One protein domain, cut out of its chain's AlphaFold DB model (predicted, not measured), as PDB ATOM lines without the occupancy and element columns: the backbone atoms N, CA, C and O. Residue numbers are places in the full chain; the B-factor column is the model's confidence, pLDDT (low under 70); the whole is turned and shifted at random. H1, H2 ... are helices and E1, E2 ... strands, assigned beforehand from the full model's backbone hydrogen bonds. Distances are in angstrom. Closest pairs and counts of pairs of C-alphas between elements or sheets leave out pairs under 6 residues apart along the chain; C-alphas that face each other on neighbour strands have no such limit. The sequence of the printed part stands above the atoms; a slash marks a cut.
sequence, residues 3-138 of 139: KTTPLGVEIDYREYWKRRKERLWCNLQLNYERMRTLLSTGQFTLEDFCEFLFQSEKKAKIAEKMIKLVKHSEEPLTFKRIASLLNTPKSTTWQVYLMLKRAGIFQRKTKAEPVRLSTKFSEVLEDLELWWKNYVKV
ATOM      1  N   LYS A   3       7.038  -8.167  -3.089       76.81
ATOM      2  CA  LYS A   3       6.853  -9.480  -3.713       76.81
ATOM      3  C   LYS A   3       7.952 -10.416  -3.240       76.81
ATOM      4  O   LYS A   3       9.118 -10.031  -3.241       76.81
ATOM      5  N   THR A   4       7.583 -11.633  -2.877       78.00
ATOM      6  CA  THR A   4       8.541 -12.660  -2.470       78.00
ATOM      7  C   THR A   4       9.125 -13.327  -3.709       78.00
ATOM      8  O   THR A   4       8.403 -13.709  -4.633       78.00
ATOM      9  N   THR A   5      10.449 -13.401  -3.773       75.38
ATOM     10  CA  THR A   5      11.167 -14.122  -4.831       75.38
ATOM     11  C   THR A   5      11.048 -15.640  -4.633       75.38
ATOM     12  O   THR A   5      10.726 -16.080  -3.530       75.38
ATOM     13  N   PRO A   6      11.363 -16.470  -5.650       71.88
ATOM     14  CA  PRO A   6      11.417 -17.930  -5.496       71.88
ATOM     15  C   PRO A   6      12.387 -18.426  -4.408       71.88
ATOM     16  O   PRO A   6      12.311 -19.577  -4.007       71.88
ATOM     17  N   LEU A   7      13.286 -17.558  -3.932       77.25
ATOM     18  CA  LEU A   7      14.252 -17.826  -2.865       77.25
ATOM     19  C   LEU A   7      13.769 -17.335  -1.486       77.25
ATOM     20  O   LEU A   7      14.568 -17.222  -0.564       77.25
ATOM     21  N   GLY A   8      12.495 -16.958  -1.342       78.06
ATOM     22  CA  GLY A   8      11.925 -16.495  -0.069       78.06
ATOM     23  C   GLY A   8      12.273 -15.052   0.318       78.06
ATOM     24  O   GLY A   8      11.790 -14.558   1.329       78.06
ATOM     25  N   VAL A   9      13.065 -14.337  -0.489       81.12
ATOM     26  CA  VAL A   9      13.450 -12.943  -0.203       81.12
ATOM     27  C   VAL A   9      12.327 -11.992  -0.604       81.12
ATOM     28  O   VAL A   9      11.905 -11.993  -1.766       81.12
ATOM     29  N   GLU A  10      11.870 -11.161   0.330       83.75
ATOM     30  CA  GLU A  10      10.895 -10.104   0.076       83.75
ATOM     31  C   GLU A  10      11.586  -8.894  -0.572       83.75
ATOM     32  O   GLU A  10      12.517  -8.316  -0.014       83.75
ATOM     33  N   ILE A  11      11.152  -8.507  -1.771       80.31
ATOM     34  CA  ILE A  11      11.694  -7.341  -2.477       80.31
ATOM     35  C   ILE A  11      10.609  -6.289  -2.693       80.31
ATOM     36  O   ILE A  11       9.481  -6.613  -3.078       80.31
ATOM     37  N   ASP A  12      10.948  -5.007  -2.526       84.56
ATOM     38  CA  ASP A  12      10.124  -3.946  -3.102       84.56
ATOM     39  C   ASP A  12      10.295  -3.987  -4.623       84.56
ATOM     40  O   ASP A  12      11.343  -3.661  -5.185       84.56
ATOM     41  N   TYR A  13       9.238  -4.411  -5.310       77.25
ATOM     42  CA  TYR A  13       9.273  -4.606  -6.751       77.25
ATOM     43  C   TYR A  13       9.528  -3.295  -7.510       77.25
ATOM     44  O   TYR A  13      10.166  -3.285  -8.564       77.25
ATOM     45  N   ARG A  14       9.046  -2.167  -6.978       78.19
ATOM     46  CA  ARG A  14       9.201  -0.843  -7.587       78.19
ATOM     47  C   ARG A  14      10.656  -0.397  -7.492       78.19
ATOM     48  O   ARG A  14      11.216   0.060  -8.489       78.19
ATOM     49  N   GLU A  15      11.266  -0.588  -6.328       81.19
ATOM     50  CA  GLU A  15      12.671  -0.271  -6.095       81.19
ATOM     51  C   GLU A  15      13.607  -1.198  -6.882       81.19
ATOM     52  O   GLU A  15      14.518  -0.726  -7.564       81.19
ATOM     53  N   TYR A  16      13.328  -2.504  -6.895       78.38
ATOM     54  CA  TYR A  16      14.075  -3.481  -7.687       78.38
ATOM     55  C   TYR A  16      14.112  -3.098  -9.172       78.38
ATOM     56  O   TYR A  16      15.177  -3.055  -9.793       78.38
ATOM     57  N   TRP A  17      12.959  -2.754  -9.757       73.38
ATOM     58  CA  TRP A  17      12.900  -2.322 -11.153       73.38
ATOM     59  C   TRP A  17      13.558  -0.968 -11.399       73.38
ATOM     60  O   TRP A  17      14.092  -0.760 -12.492       73.38
ATOM     61  N   LYS A  18      13.537  -0.057 -10.422       78.31
ATOM     62  CA  LYS A  18      14.253   1.221 -10.493       78.31
ATOM     63  C   LYS A  18      15.765   0.978 -10.570       78.31
ATOM     64  O   LYS A  18      16.367   1.333 -11.583       78.31
ATOM     65  N   ARG A  19      16.332   0.240  -9.609       80.12
ATOM     66  CA  ARG A  19      17.756  -0.143  -9.585       80.12
ATOM     67  C   ARG A  19      18.163  -0.921 -10.835       80.12
ATOM     68  O   ARG A  19      19.218  -0.696 -11.418       80.12
ATOM     69  N   ARG A  20      17.302  -1.825 -11.310       77.25
ATOM     70  CA  ARG A  20      17.558  -2.575 -12.547       77.25
ATOM     71  C   ARG A  20      17.605  -1.657 -13.765       77.25
ATOM     72  O   ARG A  20      18.477  -1.837 -14.608       77.25
ATOM     73  N   LYS A  21      16.697  -0.680 -13.868       73.50
ATOM     74  CA  LYS A  21      16.733   0.323 -14.941       73.50
ATOM     75  C   LYS A  21      17.977   1.193 -14.848       73.50
ATOM     76  O   LYS A  21      18.531   1.520 -15.885       73.50
ATOM     77  N   GLU A  22      18.433   1.553 -13.656       80.25
ATOM     78  CA  GLU A  22      19.665   2.329 -13.450       80.25
ATOM     79  C   GLU A  22      20.923   1.605 -13.943       80.25
ATOM     80  O   GLU A  22      21.896   2.270 -14.249       80.25
ATOM     81  N   ARG A  23      20.893   0.278 -14.120       80.38
ATOM     82  CA  ARG A  23      22.018  -0.519 -14.652       80.38
ATOM     83  C   ARG A  23      21.977  -0.748 -16.167       80.38
ATOM     84  O   ARG A  23      22.817  -1.458 -16.706       80.38
ATOM     85  N   LEU A  24      20.973  -0.214 -16.867       85.38
ATOM     86  CA  LEU A  24      20.823  -0.394 -18.314       85.38
ATOM     87  C   LEU A  24      21.644   0.648 -19.078       85.38
ATOM     88  O   LEU A  24      21.100   1.656 -19.533       85.38
ATOM     89  N   TRP A  25      22.936   0.376 -19.215       89.25
ATOM     90  CA  TRP A  25      23.895   1.158 -19.994       89.25
ATOM     91  C   TRP A  25      24.601   0.255 -20.998       89.25
ATOM     92  O   TRP A  25      24.792  -0.928 -20.720       89.25
ATOM     93  N   CYS A  26      24.966   0.797 -22.158       87.62
ATOM     94  CA  CYS A  26      25.954   0.140 -23.009       87.62
ATOM     95  C   CYS A  26      27.325   0.237 -22.331       87.62
ATOM     96  O   CYS A  26      27.618   1.247 -21.693       87.62
ATOM     97  N   ASN A  27      28.151  -0.793 -22.488       86.31
ATOM     98  CA  ASN A  27      29.532  -0.789 -22.016       86.31
ATOM     99  C   ASN A  27      30.425  -0.837 -23.250       86.31
ATOM    100  O   ASN A  27      30.313  -1.788 -24.013       86.31
ATOM    101  N   LEU A  28      31.278   0.169 -23.443       84.00
ATOM    102  CA  LEU A  28      32.227   0.204 -24.556       84.00
ATOM    103  C   LEU A  28      33.418  -0.699 -24.218       84.00
ATOM    104  O   LEU A  28      34.160  -0.415 -23.277       84.00
ATOM    105  N   GLN A  29      33.590  -1.794 -24.954       82.31
ATOM    106  CA  GLN A  29      34.703  -2.724 -24.747       82.31
ATOM    107  C   GLN A  29      35.855  -2.445 -25.712       82.31
ATOM    108  O   GLN A  29      35.930  -3.026 -26.790       82.31
ATOM    109  N   LEU A  30      36.772  -1.560 -25.323       79.50
ATOM    110  CA  LEU A  30      37.927  -1.181 -26.141       79.50
ATOM    111  C   LEU A  30      38.950  -2.321 -26.244       79.50
ATOM    112  O   LEU A  30      39.787  -2.501 -25.366       79.50
ATOM    113  N   ASN A  31      38.904  -3.064 -27.352       84.56
ATOM    114  CA  ASN A  31      39.999  -3.920 -27.802       84.56
ATOM    115  C   ASN A  31      40.751  -3.191 -28.920       84.56
ATOM    116  O   ASN A  31      40.320  -3.201 -30.074       84.56
ATOM    117  N   TYR A  32      41.852  -2.534 -28.554       85.62
ATOM    118  CA  TYR A  32      42.606  -1.670 -29.457       85.62
ATOM    119  C   TYR A  32      43.063  -2.390 -30.728       85.62
ATOM    120  O   TYR A  32      42.848  -1.879 -31.821       85.62
ATOM    121  N   GLU A  33      43.651  -3.580 -30.600       87.94
ATOM    122  CA  GLU A  33      44.202  -4.319 -31.739       87.94
ATOM    123  C   GLU A  33      43.102  -4.777 -32.699       87.94
ATOM    124  O   GLU A  33      43.175  -4.490 -33.894       87.94
ATOM    125  N   ARG A  34      42.032  -5.406 -32.182       87.00
ATOM    126  CA  ARG A  34      40.891  -5.834 -33.012       87.00
ATOM    127  C   ARG A  34      40.251  -4.635 -33.709       87.00
ATOM    128  O   ARG A  34      40.024  -4.682 -34.916       87.00
ATOM    129  N   MET A  35      39.969  -3.563 -32.967       86.75
ATOM    130  CA  MET A  35      39.327  -2.374 -33.526       86.75
ATOM    131  C   MET A  35      40.204  -1.684 -34.563       86.75
ATOM    132  O   MET A  35      39.705  -1.317 -35.622       86.75
ATOM    133  N   ARG A  36      41.503  -1.523 -34.286       88.44
ATOM    134  CA  ARG A  36      42.434  -0.886 -35.217       88.44
ATOM    135  C   ARG A  36      42.496  -1.659 -36.525       88.44
ATOM    136  O   ARG A  36      42.389  -1.036 -37.576       88.44
ATOM    137  N   THR A  37      42.600  -2.985 -36.459       90.50
ATOM    138  CA  THR A  37      42.582  -3.842 -37.647       90.50
ATOM    139  C   THR A  37      41.288  -3.645 -38.432       90.50
ATOM    140  O   THR A  37      41.354  -3.174 -39.563       90.50
ATOM    141  N   LEU A  38      40.124  -3.888 -37.816       88.38
ATOM    142  CA  LEU A  38      38.818  -3.812 -38.490       88.38
ATOM    143  C   LEU A  38      38.518  -2.429 -39.089       88.38
ATOM    144  O   LEU A  38      37.961  -2.334 -40.182       88.38
ATOM    145  N   LEU A  39      38.878  -1.354 -38.383       88.81
ATOM    146  CA  LEU A  39      38.684   0.013 -38.869       88.81
ATOM    147  C   LEU A  39      39.650   0.342 -40.012       88.81
ATOM    148  O   LEU A  39      39.228   0.921 -41.008       88.81
ATOM    149  N   SER A  40      40.924  -0.050 -39.906       89.31
ATOM    150  CA  SER A  40      41.930   0.230 -40.942       89.31
ATOM    151  C   SER A  40      41.693  -0.530 -42.247       89.31
ATOM    152  O   SER A  40      42.025  -0.022 -43.314       89.31
ATOM    153  N   THR A  41      41.091  -1.720 -42.177       91.31
ATOM    154  CA  THR A  41      40.746  -2.531 -43.353       91.31
ATOM    155  C   THR A  41      39.367  -2.197 -43.922       91.31
ATOM    156  O   THR A  41      38.972  -2.776 -44.932       91.31
ATOM    157  N   GLY A  42      38.612  -1.293 -43.284       88.94
ATOM    158  CA  GLY A  42      37.236  -0.972 -43.671       88.94
ATOM    159  C   GLY A  42      36.249  -2.129 -43.466       88.94
ATOM    160  O   GLY A  42      35.162  -2.113 -44.035       88.94
ATOM    161  N   GLN A  43      36.615  -3.136 -42.670       90.25
ATOM    162  CA  GLN A  43      35.803  -4.329 -42.406       90.25
ATOM    163  C   GLN A  43      34.891  -4.179 -41.183       90.25
ATOM    164  O   GLN A  43      34.159  -5.105 -40.857       90.25
ATOM    165  N   PHE A  44      34.928  -3.038 -40.492       91.31
ATOM    166  CA  PHE A  44      34.100  -2.802 -39.313       91.31
ATOM    167  C   PHE A  44      32.609  -2.730 -39.671       91.31
ATOM    168  O   PHE A  44      32.167  -1.836 -40.396       91.31
ATOM    169  N   THR A  45      31.822  -3.663 -39.136       93.81
ATOM    170  CA  THR A  45      30.395  -3.791 -39.445       93.81
ATOM    171  C   THR A  45      29.489  -3.283 -38.317       93.81
ATOM    172  O   THR A  45      29.918  -2.969 -37.206       93.81
ATOM    173  N   LEU A  46      28.176  -3.233 -38.581       94.88
ATOM    174  CA  LEU A  46      27.181  -2.964 -37.536       94.88
ATOM    175  C   LEU A  46      27.125  -4.080 -36.475       94.88
ATOM    176  O   LEU A  46      26.762  -3.804 -35.331       94.88
ATOM    177  N   GLU A  47      27.462  -5.316 -36.846       94.00
ATOM    178  CA  GLU A  47      27.557  -6.432 -35.903       94.00
ATOM    179  C   GLU A  47      28.694  -6.172 -34.911       94.00
ATOM    180  O   GLU A  47      28.432  -6.122 -33.709       94.00
ATOM    181  N   ASP A  48      29.893  -5.840 -35.404       91.88
ATOM    182  CA  ASP A  48      31.041  -5.465 -34.563       91.88
ATOM    183  C   ASP A  48      30.711  -4.289 -33.637       91.88
ATOM    184  O   ASP A  48      31.030  -4.305 -32.448       91.88
ATOM    185  N   PHE A  49      30.012  -3.274 -34.156       93.00
ATOM    186  CA  PHE A  49      29.550  -2.143 -33.353       93.00
ATOM    187  C   PHE A  49      28.606  -2.564 -32.218       93.00
ATOM    188  O   PHE A  49      28.694  -2.052 -31.098       93.00
ATOM    189  N   CYS A  50      27.689  -3.494 -32.479       94.56
ATOM    190  CA  CYS A  50      26.763  -3.978 -31.460       94.56
ATOM    191  C   CYS A  50      27.460  -4.890 -30.445       94.56
ATOM    192  O   CYS A  50      27.164  -4.795 -29.256       94.56
ATOM    193  N   GLU A  51      28.402  -5.732 -30.864       91.62
ATOM    194  CA  GLU A  51      29.236  -6.509 -29.939       91.62
ATOM    195  C   GLU A  51      30.056  -5.597 -29.023       91.62
ATOM    196  O   GLU A  51      30.113  -5.808 -27.813       91.62
ATOM    197  N   PHE A  52      30.603  -4.518 -29.580       88.88
ATOM    198  CA  PHE A  52      31.385  -3.529 -28.847       88.88
ATOM    199  C   PHE A  52      30.598  -2.815 -27.735       88.88
ATOM    200  O   PHE A  52      31.179  -2.425 -26.723       88.88
ATOM    201  N   LEU A  53      29.283  -2.649 -27.908       91.69
ATOM    202  CA  LEU A  53      28.393  -1.973 -26.954       91.69
ATOM    203  C   LEU A  53      27.749  -2.910 -25.924       91.69
ATOM    204  O   LEU A  53      27.286  -2.458 -24.865       91.69
ATOM    205  N   PHE A  54      27.626  -4.197 -26.252       91.81
ATOM    206  CA  PHE A  54      26.830  -5.158 -25.499       91.81
ATOM    207  C   PHE A  54      27.636  -6.415 -25.171       91.81
ATOM    208  O   PHE A  54      27.857  -7.267 -26.017       91.81
ATOM    209  N   GLN A  55      27.882  -6.640 -23.881       86.31
ATOM    210  CA  GLN A  55      28.511  -7.874 -23.374       86.31
ATOM    211  C   GLN A  55      27.688  -9.156 -23.607       86.31
ATOM    212  O   GLN A  55      28.168 -10.259 -23.382       86.31
ATOM    213  N   SER A  56      26.410  -9.027 -23.970       90.94
ATOM    214  CA  SER A  56      25.523 -10.165 -24.204       90.94
ATOM    215  C   SER A  56      25.253 -10.284 -25.693       90.94
ATOM    216  O   SER A  56      24.548  -9.439 -26.242       90.94
ATOM    217  N   GLU A  57      25.711 -11.376 -26.302       91.44
ATOM    218  CA  GLU A  57      25.500 -11.692 -27.721       91.44
ATOM    219  C   GLU A  57      24.016 -11.585 -28.116       91.44
ATOM    220  O   GLU A  57      23.646 -10.944 -29.098       91.44
ATOM    221  N   LYS A  58      23.116 -12.114 -27.274       94.00
ATOM    222  CA  LYS A  58      21.666 -11.987 -27.474       94.00
ATOM    223  C   LYS A  58      21.215 -10.527 -27.559       94.00
ATOM    224  O   LYS A  58      20.354 -10.198 -28.372       94.00
ATOM    225  N   LYS A  59      21.736  -9.650 -26.695       94.75
ATOM    226  CA  LYS A  59      21.385  -8.224 -26.708       94.75
ATOM    227  C   LYS A  59      22.026  -7.498 -27.889       94.75
ATOM    228  O   LYS A  59      21.331  -6.676 -28.478       94.75
ATOM    229  N   ALA A  60      23.263  -7.838 -28.250       95.56
ATOM    230  CA  ALA A  60      23.948  -7.319 -29.432       95.56
ATOM    231  C   ALA A  60      23.135  -7.610 -30.705       95.56
ATOM    232  O   ALA A  60      22.739  -6.683 -31.405       95.56
ATOM    233  N   LYS A  61      22.724  -8.868 -30.914       96.31
ATOM    234  CA  LYS A  61      21.871  -9.276 -32.047       96.31
ATOM    235  C   LYS A  61      20.519  -8.555 -32.078       96.31
ATOM    236  O   LYS A  61      20.011  -8.205 -33.140       96.31
ATOM    237  N   ILE A  62      19.896  -8.320 -30.917       96.88
ATOM    238  CA  ILE A  62      18.647  -7.537 -30.846       96.88
ATOM    239  C   ILE A  62      18.906  -6.067 -31.196       96.88
ATOM    240  O   ILE A  62      18.078  -5.462 -31.875       96.88
ATOM    241  N   ALA A  63      20.018  -5.493 -30.733       97.50
ATOM    242  CA  ALA A  63      20.392  -4.111 -31.010       97.50
ATOM    243  C   ALA A  63      20.624  -3.897 -32.506       97.50
ATOM    244  O   ALA A  63      20.018  -3.001 -33.088       97.50
ATOM    245  N   GLU A  64      21.398  -4.778 -33.131       98.00
ATOM    246  CA  GLU A  64      21.693  -4.767 -34.560       98.00
ATOM    247  C   GLU A  64      20.404  -4.814 -35.395       98.00
ATOM    248  O   GLU A  64      20.151  -3.926 -36.213       98.00
ATOM    249  N   LYS A  65      19.520  -5.787 -35.121       97.12
ATOM    250  CA  LYS A  65      18.214  -5.895 -35.791       97.12
ATOM    251  C   LYS A  65      17.356  -4.651 -35.584       97.12
ATOM    252  O   LYS A  65      16.689  -4.205 -36.513       97.12
ATOM    253  N   MET A  66      17.360  -4.082 -34.379       97.44
ATOM    254  CA  MET A  66      16.592  -2.877 -34.067       97.44
ATOM    255  C   MET A  66      17.117  -1.655 -34.827       97.44
ATOM    256  O   MET A  66      16.317  -0.877 -35.342       97.44
ATOM    257  N   ILE A  67      18.440  -1.495 -34.920       97.88
ATOM    258  CA  ILE A  67      19.086  -0.410 -35.667       97.88
ATOM    259  C   ILE A  67      18.797  -0.555 -37.161       97.88
ATOM    260  O   ILE A  67      18.331   0.408 -37.767       97.88
ATOM    261  N   LYS A  68      18.982  -1.753 -37.737       97.50
ATOM    262  CA  LYS A  68      18.650  -2.043 -39.144       97.50
ATOM    263  C   LYS A  68      17.186  -1.733 -39.445       97.50
ATOM    264  O   LYS A  68      16.892  -1.035 -40.410       97.50
ATOM    265  N   LEU A  69      16.275  -2.181 -38.581       96.88
ATOM    266  CA  LEU A  69      14.845  -1.937 -38.745       96.88
ATOM    267  C   LEU A  69      14.516  -0.437 -38.748       96.88
ATOM    268  O   LEU A  69      13.778   0.020 -39.608       96.88
ATOM    269  N   VAL A  70      15.074   0.343 -37.818       96.94
ATOM    270  CA  VAL A  70      14.857   1.801 -37.782       96.94
ATOM    271  C   VAL A  70      15.516   2.504 -38.974       96.94
ATOM    272  O   VAL A  70      14.961   3.476 -39.474       96.94
ATOM    273  N   LYS A  71      16.684   2.039 -39.433       96.69
ATOM    274  CA  LYS A  71      17.431   2.640 -40.548       96.69
ATOM    275  C   LYS A  71      16.747   2.441 -41.902       96.69
ATOM    276  O   LYS A  71      16.802   3.348 -42.725       96.69
ATOM    277  N   HIS A  72      16.171   1.261 -42.127       96.19
ATOM    278  CA  HIS A  72      15.648   0.845 -43.432       96.19
ATOM    279  C   HIS A  72      14.118   0.864 -43.528       96.19
ATOM    280  O   HIS A  72      13.581   0.540 -44.581       96.19
ATOM    281  N   SER A  73      13.404   1.218 -42.457       93.88
ATOM    282  CA  SER A  73      11.950   1.369 -42.523       93.88
ATOM    283  C   SER A  73      11.571   2.591 -43.354       93.88
ATOM    284  O   SER A  73      12.035   3.696 -43.075       93.88
ATOM    285  N   GLU A  74      10.678   2.394 -44.320       91.44
ATOM    286  CA  GLU A  74      10.060   3.477 -45.092       91.44
ATOM    287  C   GLU A  74       9.131   4.323 -44.206       91.44
ATOM    288  O   GLU A  74       9.073   5.546 -44.323       91.44
ATOM    289  N   GLU A  75       8.456   3.682 -43.246       92.69
ATOM    290  CA  GLU A  75       7.567   4.352 -42.298       92.69
ATOM    291  C   GLU A  75       8.235   4.639 -40.940       92.69
ATOM    292  O   GLU A  75       9.018   3.825 -40.432       92.69
ATOM    293  N   PRO A  76       7.874   5.742 -40.256       92.69
ATOM    294  CA  PRO A  76       8.330   6.007 -38.897       92.69
ATOM    295  C   PRO A  76       7.820   4.967 -37.883       92.69
ATOM    296  O   PRO A  76       6.623   4.850 -37.622       92.69
ATOM    297  N   LEU A  77       8.734   4.254 -37.216       95.75
ATOM    298  CA  LEU A  77       8.363   3.184 -36.285       95.75
ATOM    299  C   LEU A  77       8.360   3.629 -34.818       95.75
ATOM    300  O   LEU A  77       9.362   4.087 -34.270       95.75
ATOM    301  N   THR A  78       7.250   3.392 -34.118       95.12
ATOM    302  CA  THR A  78       7.212   3.493 -32.649       95.12
ATOM    303  C   THR A  78       7.897   2.289 -31.999       95.12
ATOM    304  O   THR A  78       7.947   1.200 -32.570       95.12
ATOM    305  N   PHE A  79       8.337   2.419 -30.739       94.25
ATOM    306  CA  PHE A  79       8.875   1.270 -29.989       94.25
ATOM    307  C   PHE A  79       7.897   0.082 -29.940       94.25
ATOM    308  O   PHE A  79       8.323  -1.066 -30.001       94.25
ATOM    309  N   LYS A  80       6.582   0.341 -29.840       92.31
ATOM    310  CA  LYS A  80       5.567  -0.726 -29.824       92.31
ATOM    311  C   LYS A  80       5.604  -1.520 -31.132       92.31
ATOM    312  O   LYS A  80       5.580  -2.747 -31.081       92.31
ATOM    313  N   ARG A  81       5.712  -0.827 -32.272       93.75
ATOM    314  CA  ARG A  81       5.804  -1.457 -33.593       93.75
ATOM    315  C   ARG A  81       7.121  -2.214 -33.760       93.75
ATOM    316  O   ARG A  81       7.092  -3.390 -34.101       93.75
ATOM    317  N   ILE A  82       8.242  -1.595 -33.396       94.88
ATOM    318  CA  ILE A  82       9.567  -2.238 -33.381       94.88
ATOM    319  C   ILE A  82       9.530  -3.544 -32.576       94.88
ATOM    320  O   ILE A  82       9.942  -4.592 -33.065       94.88
ATOM    321  N   ALA A  83       8.987  -3.509 -31.357       93.56
ATOM    322  CA  ALA A  83       8.924  -4.685 -30.496       93.56
ATOM    323  C   ALA A  83       8.048  -5.808 -31.072       93.56
ATOM    324  O   ALA A  83       8.382  -6.973 -30.880       93.56
ATOM    325  N   SER A  84       6.967  -5.471 -31.787       93.25
ATOM    326  CA  SER A  84       6.143  -6.474 -32.474       93.25
ATOM    327  C   SER A  84       6.853  -7.122 -33.664       93.25
ATOM    328  O   SER A  84       6.659  -8.306 -33.902       93.25
ATOM    329  N   LEU A  85       7.704  -6.375 -34.375       94.31
ATOM    330  CA  LEU A  85       8.402  -6.860 -35.569       94.31
ATOM    331  C   LEU A  85       9.623  -7.727 -35.231       94.31
ATOM    332  O   LEU A  85       9.949  -8.649 -35.966       94.31
ATOM    333  N   LEU A  86      10.292  -7.468 -34.103       91.19
ATOM    334  CA  LEU A  86      11.512  -8.190 -33.721       91.19
ATOM    335  C   LEU A  86      11.276  -9.614 -33.189       91.19
ATOM    336  O   LEU A  86      12.259 -10.305 -32.937       91.19
ATOM    337  N   ASN A  87      10.023 -10.027 -32.959       87.06
ATOM    338  CA  ASN A  87       9.642 -11.327 -32.383       87.06
ATOM    339  C   ASN A  87      10.527 -11.773 -31.192       87.06
ATOM    340  O   ASN A  87      10.992 -12.907 -31.104       87.06
ATOM    341  N   THR A  88      10.831 -10.842 -30.283       88.25
ATOM    342  CA  THR A  88      11.713 -11.066 -29.125       88.25
ATOM    343  C   THR A  88      10.982 -10.764 -27.820       88.25
ATOM    344  O   THR A  88       9.998 -10.018 -27.821       88.25
ATOM    345  N   PRO A  89      11.441 -11.303 -26.670       90.81
ATOM    346  CA  PRO A  89      10.797 -11.028 -25.393       90.81
ATOM    347  C   PRO A  89      10.752  -9.523 -25.117       90.81
ATOM    348  O   PRO A  89      11.795  -8.885 -24.963       90.81
ATOM    349  N   LYS A  90       9.540  -8.973 -24.980       88.38
ATOM    350  CA  LYS A  90       9.282  -7.528 -24.824       88.38
ATOM    351  C   LYS A  90      10.141  -6.870 -23.740       88.38
ATOM    352  O   LYS A  90      10.572  -5.729 -23.896       88.38
ATOM    353  N   SER A  91      10.405  -7.586 -22.647       89.06
ATOM    354  CA  SER A  91      11.269  -7.128 -21.554       89.06
ATOM    355  C   SER A  91      12.725  -6.936 -21.989       89.06
ATOM    356  O   SER A  91      13.356  -5.963 -21.580       89.06
ATOM    357  N   THR A  92      13.251  -7.824 -22.835       91.38
ATOM    358  CA  THR A  92      14.618  -7.755 -23.370       91.38
ATOM    359  C   THR A  92      14.713  -6.672 -24.437       91.38
ATOM    360  O   THR A  92      15.609  -5.836 -24.374       91.38
ATOM    361  N   THR A  93      13.739  -6.606 -25.348       95.06
ATOM    362  CA  THR A  93      13.650  -5.558 -26.375       95.06
ATOM    363  C   THR A  93      13.605  -4.165 -25.751       95.06
ATOM    364  O   THR A  93      14.300  -3.258 -26.196       95.06
ATOM    365  N   TRP A  94      12.838  -3.995 -24.668       93.69
ATOM    366  CA  TRP A  94      12.791  -2.738 -23.921       93.69
ATOM    367  C   TRP A  94      14.132  -2.376 -23.276       93.69
ATOM    368  O   TRP A  94      14.525  -1.212 -23.308       93.69
ATOM    369  N   GLN A  95      14.841  -3.354 -22.703       93.81
ATOM    370  CA  GLN A  95      16.166  -3.121 -22.121       93.81
ATOM    371  C   GLN A  95      17.162  -2.648 -23.180       93.81
ATOM    372  O   GLN A  95      17.817  -1.634 -22.967       93.81
ATOM    373  N   VAL A  96      17.226  -3.342 -24.320       96.38
ATOM    374  CA  VAL A  96      18.122  -2.991 -25.432       96.38
ATOM    375  C   VAL A  96      17.789  -1.609 -25.984       96.38
ATOM    376  O   VAL A  96      18.674  -0.768 -26.096       96.38
ATOM    377  N   TYR A  97      16.506  -1.324 -26.225       96.25
ATOM    378  CA  TYR A  97      16.062   0.007 -26.633       96.25
ATOM    379  C   TYR A  97      16.511   1.095 -25.649       96.25
ATOM    380  O   TYR A  97      16.986   2.149 -26.067       96.25
ATOM    381  N   LEU A  98      16.359   0.861 -24.339       95.31
ATOM    382  CA  LEU A  98      16.737   1.852 -23.335       95.31
ATOM    383  C   LEU A  98      18.250   2.086 -23.310       95.31
ATOM    384  O   LEU A  98      18.665   3.235 -23.181       95.31
ATOM    385  N   MET A  99      19.047   1.025 -23.457       96.12
ATOM    386  CA  MET A  99      20.508   1.109 -23.552       96.12
ATOM    387  C   MET A  99      20.924   1.937 -24.778       96.12
ATOM    388  O   MET A  99      21.644   2.918 -24.620       96.12
ATOM    389  N   LEU A 100      20.367   1.649 -25.963       97.12
ATOM    390  CA  LEU A 100      20.624   2.412 -27.195       97.12
ATOM    391  C   LEU A 100      20.175   3.878 -27.093       97.12
ATOM    392  O   LEU A 100      20.879   4.778 -27.544       97.12
ATOM    393  N   LYS A 101      19.018   4.140 -26.473       95.81
ATOM    394  CA  LYS A 101      18.546   5.513 -26.235       95.81
ATOM    395  C   LYS A 101      19.495   6.278 -25.312       95.81
ATOM    396  O   LYS A 101      19.769   7.447 -25.549       95.81
ATOM    397  N   ARG A 102      19.968   5.639 -24.242       94.25
ATOM    398  CA  ARG A 102      20.881   6.260 -23.271       94.25
ATOM    399  C   ARG A 102      22.273   6.492 -23.828       94.25
ATOM    400  O   ARG A 102      22.871   7.499 -23.489       94.25
ATOM    401  N   ALA A 103      22.737   5.606 -24.701       94.62
ATOM    402  CA  ALA A 103      23.961   5.809 -25.459       94.62
ATOM    403  C   ALA A 103      23.835   6.939 -26.499       94.62
ATOM    404  O   ALA A 103      24.814   7.280 -27.135       94.62
ATOM    405  N   GLY A 104      22.649   7.516 -26.723       96.06
ATOM    406  CA  GLY A 104      22.472   8.549 -27.747       96.06
ATOM    407  C   GLY A 104      22.459   8.004 -29.178       96.06
ATOM    408  O   GLY A 104      22.506   8.785 -30.117       96.06
ATOM    409  N   ILE A 105      22.345   6.683 -29.355       97.31
ATOM    410  CA  ILE A 105      22.177   6.041 -30.670       97.31
ATOM    411  C   ILE A 105      20.732   6.207 -31.144       97.31
ATOM    412  O   ILE A 105      20.468   6.453 -32.320       97.31
ATOM    413  N   PHE A 106      19.778   6.099 -30.215       97.56
ATOM    414  CA  PHE A 106      18.370   6.381 -30.478       97.56
ATOM    415  C   PHE A 106      17.893   7.656 -29.806       97.56
ATOM    416  O   PHE A 106      18.205   7.944 -28.652       97.56
ATOM    417  N   GLN A 107      16.987   8.344 -30.491       95.94
ATOM    418  CA  GLN A 107      16.238   9.466 -29.954       95.94
ATOM    419  C   GLN A 107      14.731   9.242 -30.080       95.94
ATOM    420  O   GLN A 107      14.237   8.632 -31.030       95.94
ATOM    421  N   ARG A 108      14.009   9.714 -29.060       93.62
ATOM    422  CA  ARG A 108      12.542   9.759 -28.993       93.62
ATOM    423  C   ARG A 108      12.127  10.661 -27.827       93.62
ATOM    424  O   ARG A 108      12.555  10.368 -26.696       93.62
ATOM    425  N   LYS A 109      11.296  11.687 -28.060       86.94
ATOM    426  CA  LYS A 109      10.873  12.629 -27.007       86.94
ATOM    427  C   LYS A 109       9.710  12.062 -26.196       86.94
ATOM    428  O   LYS A 109       9.808  11.984 -24.974       86.94
ATOM    429  N   THR A 110       8.666  11.558 -26.855       89.62
ATOM    430  CA  THR A 110       7.461  11.026 -26.183       89.62
ATOM    431  C   THR A 110       7.247   9.529 -26.432       89.62
ATOM    432  O   THR A 110       7.931   8.905 -27.232       89.62
ATOM    433  N   LYS A 111       6.306   8.883 -25.729       85.50
ATOM    434  CA  LYS A 111       6.024   7.449 -25.954       85.50
ATOM    435  C   LYS A 111       5.400   7.168 -27.326       85.50
ATOM    436  O   LYS A 111       5.644   6.084 -27.856       85.50
ATOM    437  N   ALA A 112       4.603   8.110 -27.832       87.12
ATOM    438  CA  ALA A 112       3.876   8.005 -29.094       87.12
ATOM    439  C   ALA A 112       4.760   8.323 -30.307       87.12
ATOM    440  O   ALA A 112       4.463   7.881 -31.410       87.12
ATOM    441  N   GLU A 113       5.863   9.041 -30.101       93.00
ATOM    442  CA  GLU A 113       6.762   9.395 -31.187       93.00
ATOM    443  C   GLU A 113       7.521   8.193 -31.774       93.00
ATOM    444  O   GLU A 113       7.880   7.247 -31.051       93.00
ATOM    445  N   PRO A 114       7.839   8.262 -33.077       95.88
ATOM    446  CA  PRO A 114       8.757   7.336 -33.715       95.88
ATOM    447  C   PRO A 114      10.143   7.358 -33.067       95.88
ATOM    448  O   PRO A 114      10.637   8.395 -32.621       95.88
ATOM    449  N   VAL A 115      10.786   6.196 -33.037       97.12
ATOM    450  CA  VAL A 115      12.202   6.074 -32.693       97.12
ATOM    451  C   VAL A 115      13.018   6.446 -33.924       97.12
ATOM    452  O   VAL A 115      12.734   5.967 -35.017       97.12
ATOM    453  N   ARG A 116      14.035   7.288 -33.744       96.94
ATOM    454  CA  ARG A 116      14.965   7.678 -34.810       96.94
ATOM    455  C   ARG A 116      16.400   7.404 -34.384       96.94
ATOM    456  O   ARG A 116      16.694   7.423 -33.187       96.94
ATOM    457  N   LEU A 117      17.282   7.200 -35.360       97.00
ATOM    458  CA  LEU A 117      18.723   7.263 -35.128       97.00
ATOM    459  C   LEU A 117      19.135   8.693 -34.756       97.00
ATOM    460  O   LEU A 117      18.446   9.665 -35.088       97.00
ATOM    461  N   SER A 118      20.227   8.807 -34.016       96.94
ATOM    462  CA  SER A 118      20.771  10.069 -33.528       96.94
ATOM    463  C   SER A 118      22.292  10.076 -33.655       96.94
ATOM    464  O   SER A 118      22.929   9.029 -33.579       96.94
ATOM    465  N   THR A 119      22.843  11.272 -33.845       96.31
ATOM    466  CA  THR A 119      24.280  11.575 -33.902       96.31
ATOM    467  C   THR A 119      24.882  11.848 -32.526       96.31
ATOM    468  O   THR A 119      26.091  11.969 -32.397       96.31
ATOM    469  N   LYS A 120      24.076  11.876 -31.458       96.31
ATOM    470  CA  LYS A 120      24.564  12.193 -30.107       96.31
ATOM    471  C   LYS A 120      25.645  11.241 -29.613       96.31
ATOM    472  O   LYS A 120      26.499  11.638 -28.831       96.31
ATOM    473  N   PHE A 121      25.595   9.983 -30.047       95.12
ATOM    474  CA  PHE A 121      26.652   9.031 -29.736       95.12
ATOM    475  C   PHE A 121      27.999   9.458 -30.340       95.12
ATOM    476  O   PHE A 121      28.998   9.416 -29.633       95.12
ATOM    477  N   SER A 122      28.035   9.886 -31.609       94.75
ATOM    478  CA  SER A 122      29.283  10.325 -32.247       94.75
ATOM    479  C   SER A 122      29.779  11.646 -31.671       94.75
ATOM    480  O   SER A 122      30.955  11.739 -31.354       94.75
ATOM    481  N   GLU A 123      28.878  12.604 -31.433       96.50
ATOM    482  CA  GLU A 123      29.204  13.895 -30.802       96.50
ATOM    483  C   GLU A 123      29.942  13.695 -29.463       96.50
ATOM    484  O   GLU A 123      31.014  14.250 -29.242       96.50
ATOM    485  N   VAL A 124      29.435  12.810 -28.596       94.38
ATOM    486  CA  VAL A 124      30.081  12.516 -27.303       94.38
ATOM    487  C   VAL A 124      31.437  11.822 -27.471       94.38
ATOM    488  O   VAL A 124      32.338  12.041 -26.662       94.38
ATOM    489  N   LEU A 125      31.605  10.967 -28.484       93.19
ATOM    490  CA  LEU A 125      32.897  10.326 -28.740       93.19
ATOM    491  C   LEU A 125      33.946  11.324 -29.245       93.19
ATOM    492  O   LEU A 125      35.099  11.217 -28.833       93.19
ATOM    493  N   GLU A 126      33.557  12.289 -30.078       96.25
ATOM    494  CA  GLU A 126      34.430  13.376 -30.544       96.25
ATOM    495  C   GLU A 126      34.871  14.273 -29.377       96.25
ATOM    496  O   GLU A 126      36.059  14.569 -29.229       96.25
ATOM    497  N   ASP A 127      33.944  14.625 -28.481       96.31
ATOM    498  CA  ASP A 127      34.258  15.384 -27.265       96.31
ATOM    499  C   ASP A 127      35.241  14.624 -26.356       96.31
ATOM    500  O   ASP A 127      36.208  15.197 -25.841       96.31
ATOM    501  N   LEU A 128      35.026  13.314 -26.172       94.56
ATOM    502  CA  LEU A 128      35.916  12.450 -25.390       94.56
ATOM    503  C   LEU A 128      37.301  12.318 -26.029       94.56
ATOM    504  O   LEU A 128      38.309  12.340 -25.319       94.56
ATOM    505  N   GLU A 129      37.364  12.197 -27.355       95.19
ATOM    506  CA  GLU A 129      38.616  12.177 -28.106       95.19
ATOM    507  C   GLU A 129      39.401  13.473 -27.883       95.19
ATOM    508  O   GLU A 129      40.590  13.427 -27.546       95.19
ATOM    509  N   LEU A 130      38.744  14.625 -28.049       96.44
ATOM    510  CA  LEU A 130      39.358  15.935 -27.859       96.44
ATOM    511  C   LEU A 130      39.879  16.095 -26.429       96.44
ATOM    512  O   LEU A 130      41.032  16.491 -26.231       96.44
ATOM    513  N   TRP A 131      39.060  15.745 -25.435       96.81
ATOM    514  CA  TRP A 131      39.449  15.807 -24.030       96.81
ATOM    515  C   TRP A 131      40.673  14.933 -23.738       96.81
ATOM    516  O   TRP A 131      41.644  15.422 -23.158       96.81
ATOM    517  N   TRP A 132      40.677  13.675 -24.191       95.56
ATOM    518  CA  TRP A 132      41.789  12.753 -23.949       95.56
ATOM    519  C   TRP A 132      43.083  13.226 -24.614       95.56
ATOM    520  O   TRP A 132      44.135  13.246 -23.973       95.56
ATOM    521  N   LYS A 133      43.009  13.670 -25.877       95.50
ATOM    522  CA  LYS A 133      44.158  14.241 -26.601       95.50
ATOM    523  C   LYS A 133      44.752  15.441 -25.872       95.50
ATOM    524  O   LYS A 133      45.970  15.600 -25.882       95.50
ATOM    525  N   ASN A 134      43.917  16.286 -25.277       95.56
ATOM    526  CA  ASN A 134      44.388  17.427 -24.502       95.56
ATOM    527  C   ASN A 134      45.025  16.967 -23.188       95.56
ATOM    528  O   ASN A 134      46.141  17.378 -22.895       95.56
ATOM    529  N   TYR A 135      44.373  16.061 -22.456       96.31
ATOM    530  CA  TYR A 135      44.873  15.530 -21.188       96.31
ATOM    531  C   TYR A 135      46.288  14.943 -21.307       96.31
ATOM    532  O   TYR A 135      47.145  15.252 -20.489       96.31
ATOM    533  N   VAL A 136      46.568  14.161 -22.356       95.75
ATOM    534  CA  VAL A 136      47.900  13.551 -22.555       95.75
ATOM    535  C   VAL A 136      48.973  14.523 -23.060       95.75
ATOM    536  O   VAL A 136      50.160  14.223 -22.966       95.75
ATOM    537  N   LYS A 137      48.581  15.662 -23.647       91.50
ATOM    538  CA  LYS A 137      49.514  16.692 -24.137       91.50
ATOM    539  C   LYS A 137      49.949  17.659 -23.042       91.50
ATOM    540  O   LYS A 137      51.008  18.271 -23.176       91.50
ATOM    541  N   VAL A 138      49.127  17.828 -22.010       69.00
ATOM    542  CA  VAL A 138      49.469  18.635 -20.839       69.00
ATOM    543  C   VAL A 138      50.574  17.895 -20.081       69.00
ATOM    544  O   VAL A 138      50.344  16.822 -19.531       69.00
TER     545      VAL A 138
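Overview. This is residues 3 to 138 of the 139 residues of an uncharacterized protein of Nanoarchaeota archaeon (UniProt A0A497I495). Four short to medium helices, H3 to H6, cross one another in a small core, and the other parts reach away from it: H1 and a small loop with E1 toward one end, H2 toward the other, and the last helix, H7, whose residues 125 to 137 stick out together with Val 138. The printed part has 136 residues, with one named strand and seven named helices in the order E1, H1 to H7; the class is mostly helix. It is loose, with a radius of gyration of the C-alphas of 17.7 A and spans of 54 by 41 by 27 A.

Along the chain. E1 is residues 10 to 12, from C-alpha 10 at (10.895, -10.104, 0.076). H1 is residues 13 to 22, H2 32 to 40, H3 46 to 53, H4 57 to 72 with 22.4 A, H5 79 to 85, H6 90 to 102 with 18.1 A, and H7 120 to 137 with 26.0 A, ending at C-alpha 137 (49.514, 16.692, -24.137).

Arrangement. The hub is H4. Its residues 57 to 64 touch H3 at a steep tilt of 50 degrees, opposite ways; the closest C-alphas are Cys 50 and Ala 60, 4.8 A apart. Its residues 59 to 66 touch H6, only just about perpendicular at 70.5 degrees, with C-alphas Ala 63 and Val 96 closest at 6.1 A. H5 only just touches H4 and H6, with 3 pairs of C-alphas within 8 A each; the closest are Met 66 and Ile 82, 7.1 A, and Ala 83 and Thr 93, 6.3 A. H1 is close to H6 but not clearly touching; C-alphas Lys 21 and Gln 95 are closest, 8.0 A apart. H2 is near H3, and H7 near H6. E1 pairs with no named strand, but its residues 10 to 11 pair antiparallel with residues 3 to 4. In H1 to H7 every O i to N i+4 pair is within hydrogen-bond range.

Size, cuts and confidence. The C-alphas farthest apart, Gly 8 and Lys 137, are 55.6 A apart. The printed part has no cut. The link from H6 to H7 is long, 17 residues. Only residue 138 has a pLDDT under 70.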